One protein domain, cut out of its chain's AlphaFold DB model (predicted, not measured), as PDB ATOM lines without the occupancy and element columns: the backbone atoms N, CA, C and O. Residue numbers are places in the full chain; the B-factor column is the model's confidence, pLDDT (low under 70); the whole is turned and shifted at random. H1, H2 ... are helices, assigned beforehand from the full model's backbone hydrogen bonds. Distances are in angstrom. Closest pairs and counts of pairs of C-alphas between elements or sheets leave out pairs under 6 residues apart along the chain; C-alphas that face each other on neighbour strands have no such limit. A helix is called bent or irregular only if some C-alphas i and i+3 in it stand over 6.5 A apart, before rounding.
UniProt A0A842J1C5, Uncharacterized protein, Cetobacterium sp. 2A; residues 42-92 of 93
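This is residues 42 to 92 of the 93 residues of an uncharacterized protein of Cetobacterium sp. 2A (UniProt A0A842J1C5). Two helices make an open L or V: the long H1 forms one arm, the shorter H2 forms the other, and a small loop of residues 72 to 76 joins them at the corner. The arms meet only near this loop and spread away from it, with nothing packed between them. The printed part has 51 residues, with two named helices in the order H1, H2 and no named strand; its class is all helix. It is extended, with a radius of gyration of the C-alphas of 17.3 A, and flat, spanning 48 by 31 by 6 A.

H1 takes residues 42 to 71 and is 42.5 A long from first to last C-alpha, beginning at C-alpha 42 at (-9.373, -16.677, 40.961) and ending at C-alpha 71 at (6.436, -46.934, 15.697). H2 takes residues 77 to 91, 21.4 A from first to last C-alpha, and ends at C-alpha 91 at (24.850, -32.678, 26.627). Neither helix is bent.

H1 and H2 are close but not clearly touching, with 1 pair of C-alphas within 8 A. Their closest C-alphas are those of Gly 71 and Phe 77, 7.2 A apart. The two helices run opposite ways at a steep tilt of 54 degrees, and their centres are 26.7 A apart. In H1 and H2 every O i to N i+4 pair is within hydrogen-bond range.

The two C-alphas farthest apart are those of Asn 42 and Glu 75, 50.7 A. Residues 42 to 92 stand free, with no C-alpha 8 or more residues apart along the chain within 10 A. The link from H1 to H2, 5 residues, is tight, and the printed part has no cut. The mean pLDDT of the printed part is 74.2; it is under 70 at residue 42, residues 68 to 80 and residues 91 to 92.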
ATOM      1  N   ASN A  42     -10.222 -15.476  40.948       62.31
ATOM      2  CA  ASN A  42      -9.373 -16.677  40.961       62.31
ATOM      3  C   ASN A  42     -10.055 -17.916  40.364       62.31
ATOM      4  O   ASN A  42      -9.368 -18.832  39.918       62.31
ATOM      5  N   ILE A  43     -11.390 -17.988  40.370       70.38
ATOM      6  CA  ILE A  43     -12.120 -19.139  39.822       70.38
ATOM      7  C   ILE A  43     -12.120 -19.081  38.291       70.38
ATOM      8  O   ILE A  43     -11.975 -20.122  37.650       70.38
ATOM      9  N   GLU A  44     -12.249 -17.896  37.691       71.94
ATOM     10  CA  GLU A  44     -12.153 -17.735  36.234       71.94
ATOM     11  C   GLU A  44     -10.747 -18.053  35.715       71.94
ATOM     12  O   GLU A  44     -10.610 -18.841  34.772       71.94
ATOM     13  N   ASP A  45      -9.708 -17.540  36.377       72.69
ATOM     14  CA  ASP A  45      -8.315 -17.856  36.048       72.69
ATOM     15  C   ASP A  45      -8.017 -19.347  36.242       72.69
ATOM     16  O   ASP A  45      -7.434 -19.998  35.370       72.69
ATOM     17  N   PHE A  46      -8.486 -19.940  37.343       76.56
ATOM     18  CA  PHE A  46      -8.370 -21.379  37.575       76.56
ATOM     19  C   PHE A  46      -9.061 -22.195  36.473       76.56
ATOM     20  O   PHE A  46      -8.480 -23.149  35.954       76.56
ATOM     21  N   ASN A  47     -10.274 -21.809  36.068       80.88
ATOM     22  CA  ASN A  47     -11.014 -22.478  34.999       80.88
ATOM     23  C   ASN A  47     -10.315 -22.352  33.641       80.88
ATOM     24  O   ASN A  47     -10.343 -23.293  32.843       80.88
ATOM     25  N   THR A  48      -9.685 -21.208  33.370       84.94
ATOM     26  CA  THR A  48      -8.894 -20.986  32.154       84.94
ATOM     27  C   THR A  48      -7.662 -21.886  32.147       84.94
ATOM     28  O   THR A  48      -7.490 -22.674  31.215       84.94
ATOM     29  N   ASN A  49      -6.897 -21.898  33.238       83.94
ATOM     30  CA  ASN A  49      -5.732 -22.771  33.402       83.94
ATOM     31  C   ASN A  49      -6.103 -24.260  33.276       83.94
ATOM     32  O   ASN A  49      -5.392 -25.044  32.645       83.94
ATOM     33  N   LEU A  50      -7.255 -24.667  33.818       87.44
ATOM     34  CA  LEU A  50      -7.753 -26.040  33.706       87.44
ATOM     35  C   LEU A  50      -8.072 -26.422  32.249       87.44
ATOM     36  O   LEU A  50      -7.777 -27.541  31.815       87.44
ATOM     37  N   LYS A  51      -8.659 -25.501  31.473       91.69
ATOM     38  CA  LYS A  51      -8.919 -25.705  30.039       91.69
ATOM     39  C   LYS A  51      -7.618 -25.847  29.254       91.69
ATOM     40  O   LYS A  51      -7.521 -26.749  28.421       91.69
ATOM     41  N   GLU A  52      -6.620 -25.014  29.528       91.75
ATOM     42  CA  GLU A  52      -5.309 -25.102  28.875       91.75
ATOM     43  C   GLU A  52      -4.596 -26.421  29.191       91.75
ATOM     44  O   GLU A  52      -4.115 -27.099  28.279       91.75
ATOM     45  N   LEU A  53      -4.624 -26.863  30.452       89.19
ATOM     46  CA  LEU A  53      -4.102 -28.172  30.858       89.19
ATOM     47  C   LEU A  53      -4.787 -29.323  30.111       89.19
ATOM     48  O   LEU A  53      -4.124 -30.264  29.667       89.19
ATOM     49  N   LEU A  54      -6.106 -29.250  29.922       89.00
ATOM     50  CA  LEU A  54      -6.841 -30.250  29.151       89.00
ATOM     51  C   LEU A  54      -6.405 -30.271  27.677       89.00
ATOM     52  O   LEU A  54      -6.262 -31.353  27.097       89.00
ATOM     53  N   LEU A  55      -6.187 -29.102  27.068       92.12
ATOM     54  CA  LEU A  55      -5.697 -28.988  25.690       92.12
ATOM     55  C   LEU A  55      -4.285 -29.567  25.551       92.12
ATOM     56  O   LEU A  55      -4.046 -30.379  24.652       92.12
ATOM     57  N   LEU A  56      -3.383 -29.242  26.479       90.75
ATOM     58  CA  LEU A  56      -2.031 -29.803  26.536       90.75
ATOM     59  C   LEU A  56      -2.062 -31.328  26.675       90.75
ATOM     60  O   LEU A  56      -1.414 -32.034  25.901       90.75
ATOM     61  N   LYS A  57      -2.884 -31.863  27.586       89.75
ATOM     62  CA  LYS A  57      -3.038 -33.312  27.784       89.75
ATOM     63  C   LYS A  57      -3.526 -34.020  26.519       89.75
ATOM     64  O   LYS A  57      -3.050 -35.113  26.197       89.75
ATOM     65  N   ARG A  58      -4.472 -33.415  25.788       86.75
ATOM     66  CA  ARG A  58      -4.960 -33.938  24.499       86.75
ATOM     67  C   ARG A  58      -3.860 -33.925  23.440       86.75
ATOM     68  O   ARG A  58      -3.678 -34.932  22.764       86.75
ATOM     69  N   SER A  59      -3.113 -32.828  23.337       86.88
ATOM     70  CA  SER A  59      -1.983 -32.700  22.409       86.88
ATOM     71  C   SER A  59      -0.911 -33.760  22.674       86.88
ATOM     72  O   SER A  59      -0.543 -34.505  21.769       86.88
ATOM     73  N   LEU A  60      -0.507 -33.933  23.937       80.12
ATOM     74  CA  LEU A  60       0.442 -34.970  24.348       80.12
ATOM     75  C   LEU A  60      -0.052 -36.375  23.992       80.12
ATOM     76  O   LEU A  60       0.687 -37.156  23.399       80.12
ATOM     77  N   SER A  61      -1.319 -36.678  24.283       80.75
ATOM     78  CA  SER A  61      -1.916 -37.981  23.951       80.75
ATOM     79  C   SER A  61      -1.912 -38.241  22.440       80.75
ATOM     80  O   SER A  61      -1.611 -39.346  21.994       80.75
ATOM     81  N   ASN A  62      -2.207 -37.218  21.636       79.06
ATOM     82  CA  ASN A  62      -2.177 -37.318  20.180       79.06
ATOM     83  C   ASN A  62      -0.756 -37.518  19.650       79.06
ATOM     84  O   ASN A  62      -0.559 -38.346  18.763       79.06
ATOM     85  N   ASN A  63       0.225 -36.809  20.205       78.38
ATOM     86  CA  ASN A  63       1.627 -36.956  19.827       78.38
ATOM     87  C   ASN A  63       2.145 -38.359  20.161       78.38
ATOM     88  O   ASN A  63       2.738 -39.002  19.300       78.38
ATOM     89  N   ILE A  64       1.834 -38.883  21.352       74.19
ATOM     90  CA  ILE A  64       2.164 -40.264  21.740       74.19
ATOM     91  C   ILE A  64       1.516 -41.265  20.778       74.19
ATOM     92  O   ILE A  64       2.186 -42.165  20.281       74.19
ATOM     93  N   ASN A  65       0.238 -41.081  20.438       76.81
ATOM     94  CA  ASN A  65      -0.446 -41.946  19.476       76.81
ATOM     95  C   ASN A  65       0.178 -41.884  18.073       76.81
ATOM     96  O   ASN A  65       0.230 -42.897  17.380       76.81
ATOM     97  N   GLN A  66       0.645 -40.716  17.630       78.44
ATOM     98  CA  GLN A  66       1.348 -40.581  16.352       78.44
ATOM     99  C   GLN A  66       2.721 -41.251  16.384       78.44
ATOM    100  O   GLN A  66       3.076 -41.922  15.415       78.44
ATOM    101  N   LEU A  67       3.464 -41.118  17.485       75.06
ATOM    102  CA  LEU A  67       4.725 -41.828  17.692       75.06
ATOM    103  C   LEU A  67       4.510 -43.340  17.695       75.06
ATOM    104  O   LEU A  67       5.241 -44.040  17.010       75.06
ATOM    105  N   ALA A  68       3.470 -43.842  18.362       69.38
ATOM    106  CA  ALA A  68       3.129 -45.265  18.365       69.38
ATOM    107  C   ALA A  68       2.728 -45.776  16.968       69.38
ATOM    108  O   ALA A  68       3.179 -46.833  16.535       69.38
ATOM    109  N   LYS A  69       1.932 -45.002  16.215       68.12
ATOM    110  CA  LYS A  69       1.552 -45.340  14.831       68.12
ATOM    111  C   LYS A  69       2.740 -45.321  13.872       68.12
ATOM    112  O   LYS A  69       2.829 -46.195  13.018       68.12
ATOM    113  N   LYS A  70       3.653 -44.353  14.007       65.69
ATOM    114  CA  LYS A  70       4.923 -44.339  13.262       65.69
ATOM    115  C   LYS A  70       5.836 -45.479  13.712       65.69
ATOM    116  O   LYS A  70       6.470 -46.081  12.859       65.69
ATOM    117  N   GLY A  71       5.797 -45.811  15.005       61.28
ATOM    118  CA  GLY A  71       6.436 -46.934  15.697       61.28
ATOM    119  C   GLY A  71       6.145 -48.311  15.095       61.28
ATOM    120  O   GLY A  71       6.997 -49.192  15.135       61.28
ATOM    121  N   HIS A  72       4.986 -48.481  14.457       54.56
ATOM    122  CA  HIS A  72       4.641 -49.721  13.759       54.56
ATOM    123  C   HIS A  72       5.377 -49.937  12.424       54.56
ATOM    124  O   HIS A  72       5.338 -51.050  11.912       54.56
ATOM    125  N   ASN A  73       6.072 -48.927  11.886       55.47
ATOM    126  CA  ASN A  73       6.867 -49.019  10.650       55.47
ATOM    127  C   ASN A  73       8.386 -49.005  10.904       55.47
ATOM    128  O   ASN A  73       9.160 -48.657  10.012       55.47
ATOM    129  N   VAL A  74       8.837 -49.312  12.121       58.38
ATOM    130  CA  VAL A  74      10.204 -48.977  12.527       58.38
ATOM    131  C   VAL A  74      11.074 -50.218  12.683       58.38
ATOM    132  O   VAL A  74      11.335 -50.688  13.783       58.38
ATOM    133  N   GLU A  75      11.634 -50.672  11.564       57.72
ATOM    134  CA  GLU A  75      12.827 -51.537  11.560       57.72
ATOM    135  C   GLU A  75      14.075 -50.825  12.141       57.72
ATOM    136  O   GLU A  75      15.108 -51.449  12.347       57.72
ATOM    137  N   LYS A  76      13.988 -49.519  12.446       61.66
ATOM    138  CA  LYS A  76      15.100 -48.648  12.883       61.66
ATOM    139  C   LYS A  76      14.885 -47.935  14.233       61.66
ATOM    140  O   LYS A  76      15.559 -46.952  14.520       61.66
ATOM    141  N   PHE A  77      13.931 -48.368  15.068       67.81
ATOM    142  CA  PHE A  77      13.574 -47.622  16.293       67.81
ATOM    143  C   PHE A  77      14.733 -47.619  17.279       67.81
ATOM    144  O   PHE A  77      15.016 -46.603  17.904       67.81
ATOM    145  N   GLU A  78      15.439 -48.744  17.343       63.94
ATOM    146  CA  GLU A  78      16.638 -48.883  18.157       63.94
ATOM    147  C   GLU A  78      17.815 -48.046  17.630       63.94
ATOM    148  O   GLU A  78      18.618 -47.593  18.436       63.94
ATOM    149  N   GLU A  79      17.901 -47.749  16.324       63.72
ATOM    150  CA  GLU A  79      18.906 -46.802  15.800       63.72
ATOM    151  C   GLU A  79      18.595 -45.370  16.255       63.72
ATOM    152  O   GLU A  79      19.459 -44.698  16.809       63.72
ATOM    153  N   VAL A  80      17.341 -44.928  16.105       64.88
ATOM    154  CA  VAL A  80      16.907 -43.582  16.528       64.88
ATOM    155  C   VAL A  80      17.036 -43.401  18.041       64.88
ATOM    156  O   VAL A  80      17.405 -42.331  18.519       64.88
ATOM    157  N   LYS A  81      16.739 -44.450  18.812       71.38
ATOM    158  CA  LYS A  81      16.900 -44.448  20.267       71.38
ATOM    159  C   LYS A  81      18.372 -44.341  20.668       71.38
ATOM    160  O   LYS A  81      18.687 -43.552  21.549       71.38
ATOM    161  N   LYS A  82      19.264 -45.056  19.977       72.56
ATOM    162  CA  LYS A  82      20.707 -44.989  20.221       72.56
ATOM    163  C   LYS A  82      21.287 -43.602  19.919       72.56
ATOM    164  O   LYS A  82      22.032 -43.077  20.735       72.56
ATOM    165  N   GLU A  83      20.901 -42.985  18.802       70.31
ATOM    166  CA  GLU A  83      21.316 -41.608  18.475       70.31
ATOM    167  C   GLU A  83      20.823 -40.592  19.519       70.31
ATOM    168  O   GLU A  83      21.523 -39.634  19.846       70.31
ATOM    169  N   LEU A  84      19.623 -40.803  20.072       70.06
ATOM    170  CA  LEU A  84      19.069 -39.943  21.114       70.06
ATOM    171  C   LEU A  84      19.824 -40.090  22.445       70.06
ATOM    172  O   LEU A  84      20.069 -39.086  23.112       70.06
ATOM    173  N   ASP A  85      20.203 -41.313  22.815       74.69
ATOM    174  CA  ASP A  85      20.989 -41.583  24.023       74.69
ATOM    175  C   ASP A  85      22.402 -40.973  23.911       74.69
ATOM    176  O   ASP A  85      22.846 -40.286  24.833       74.69
ATOM    177  N   GLU A  86      23.065 -41.105  22.753       80.50
ATOM    178  CA  GLU A  86      24.370 -40.475  22.474       80.50
ATOM    179  C   GLU A  86      24.291 -38.934  22.541       80.50
ATOM    180  O   GLU A  86      25.180 -38.274  23.091       80.50
ATOM    181  N   LEU A  87      23.199 -38.340  22.045       72.06
ATOM    182  CA  LEU A  87      22.959 -36.899  22.142       72.06
ATOM    183  C   LEU A  87      22.805 -36.452  23.605       72.06
ATOM    184  O   LEU A  87      23.403 -35.452  24.008       72.06
ATOM    185  N   TRP A  88      22.038 -37.186  24.412       74.31
ATOM    186  CA  TRP A  88      21.854 -36.878  25.832       74.31
ATOM    187  C   TRP A  88      23.137 -37.027  26.650       74.31
ATOM    188  O   TRP A  88      23.363 -36.229  27.561       74.31
ATOM    189  N   GLU A  89      23.996 -37.994  26.330       73.50
ATOM    190  CA  GLU A  89      25.314 -38.118  26.961       73.50
ATOM    191  C   GLU A  89      26.232 -36.946  26.595       73.50
ATOM    192  O   GLU A  89      26.895 -36.400  27.476       73.50
ATOM    193  N   SER A  90      26.216 -36.492  25.336       73.62
ATOM    194  CA  SER A  90      27.026 -35.346  24.893       73.62
ATOM    195  C   SER A  90      26.635 -34.016  25.550       73.62
ATOM    196  O   SER A  90      27.470 -33.130  25.696       73.62
ATOM    197  N   LEU A  91      25.372 -33.876  25.963       60.72
ATOM    198  CA  LEU A  91      24.850 -32.678  26.627       60.72
ATOM    199  C   LEU A  91      25.126 -32.654  28.138       60.72
ATOM    200  O   LEU A  91      24.963 -31.608  28.762       60.72
ATOM    201  N   ASN A  92      25.504 -33.794  28.722       57.16
ATOM    202  CA  ASN A  92      25.822 -33.939  30.144       57.16
ATOM    203  C   ASN A  92      27.342 -33.978  30.425       57.16
ATOM    204  O   ASN A  92      27.737 -34.260  31.559       57.16
TER     205      ASN A  92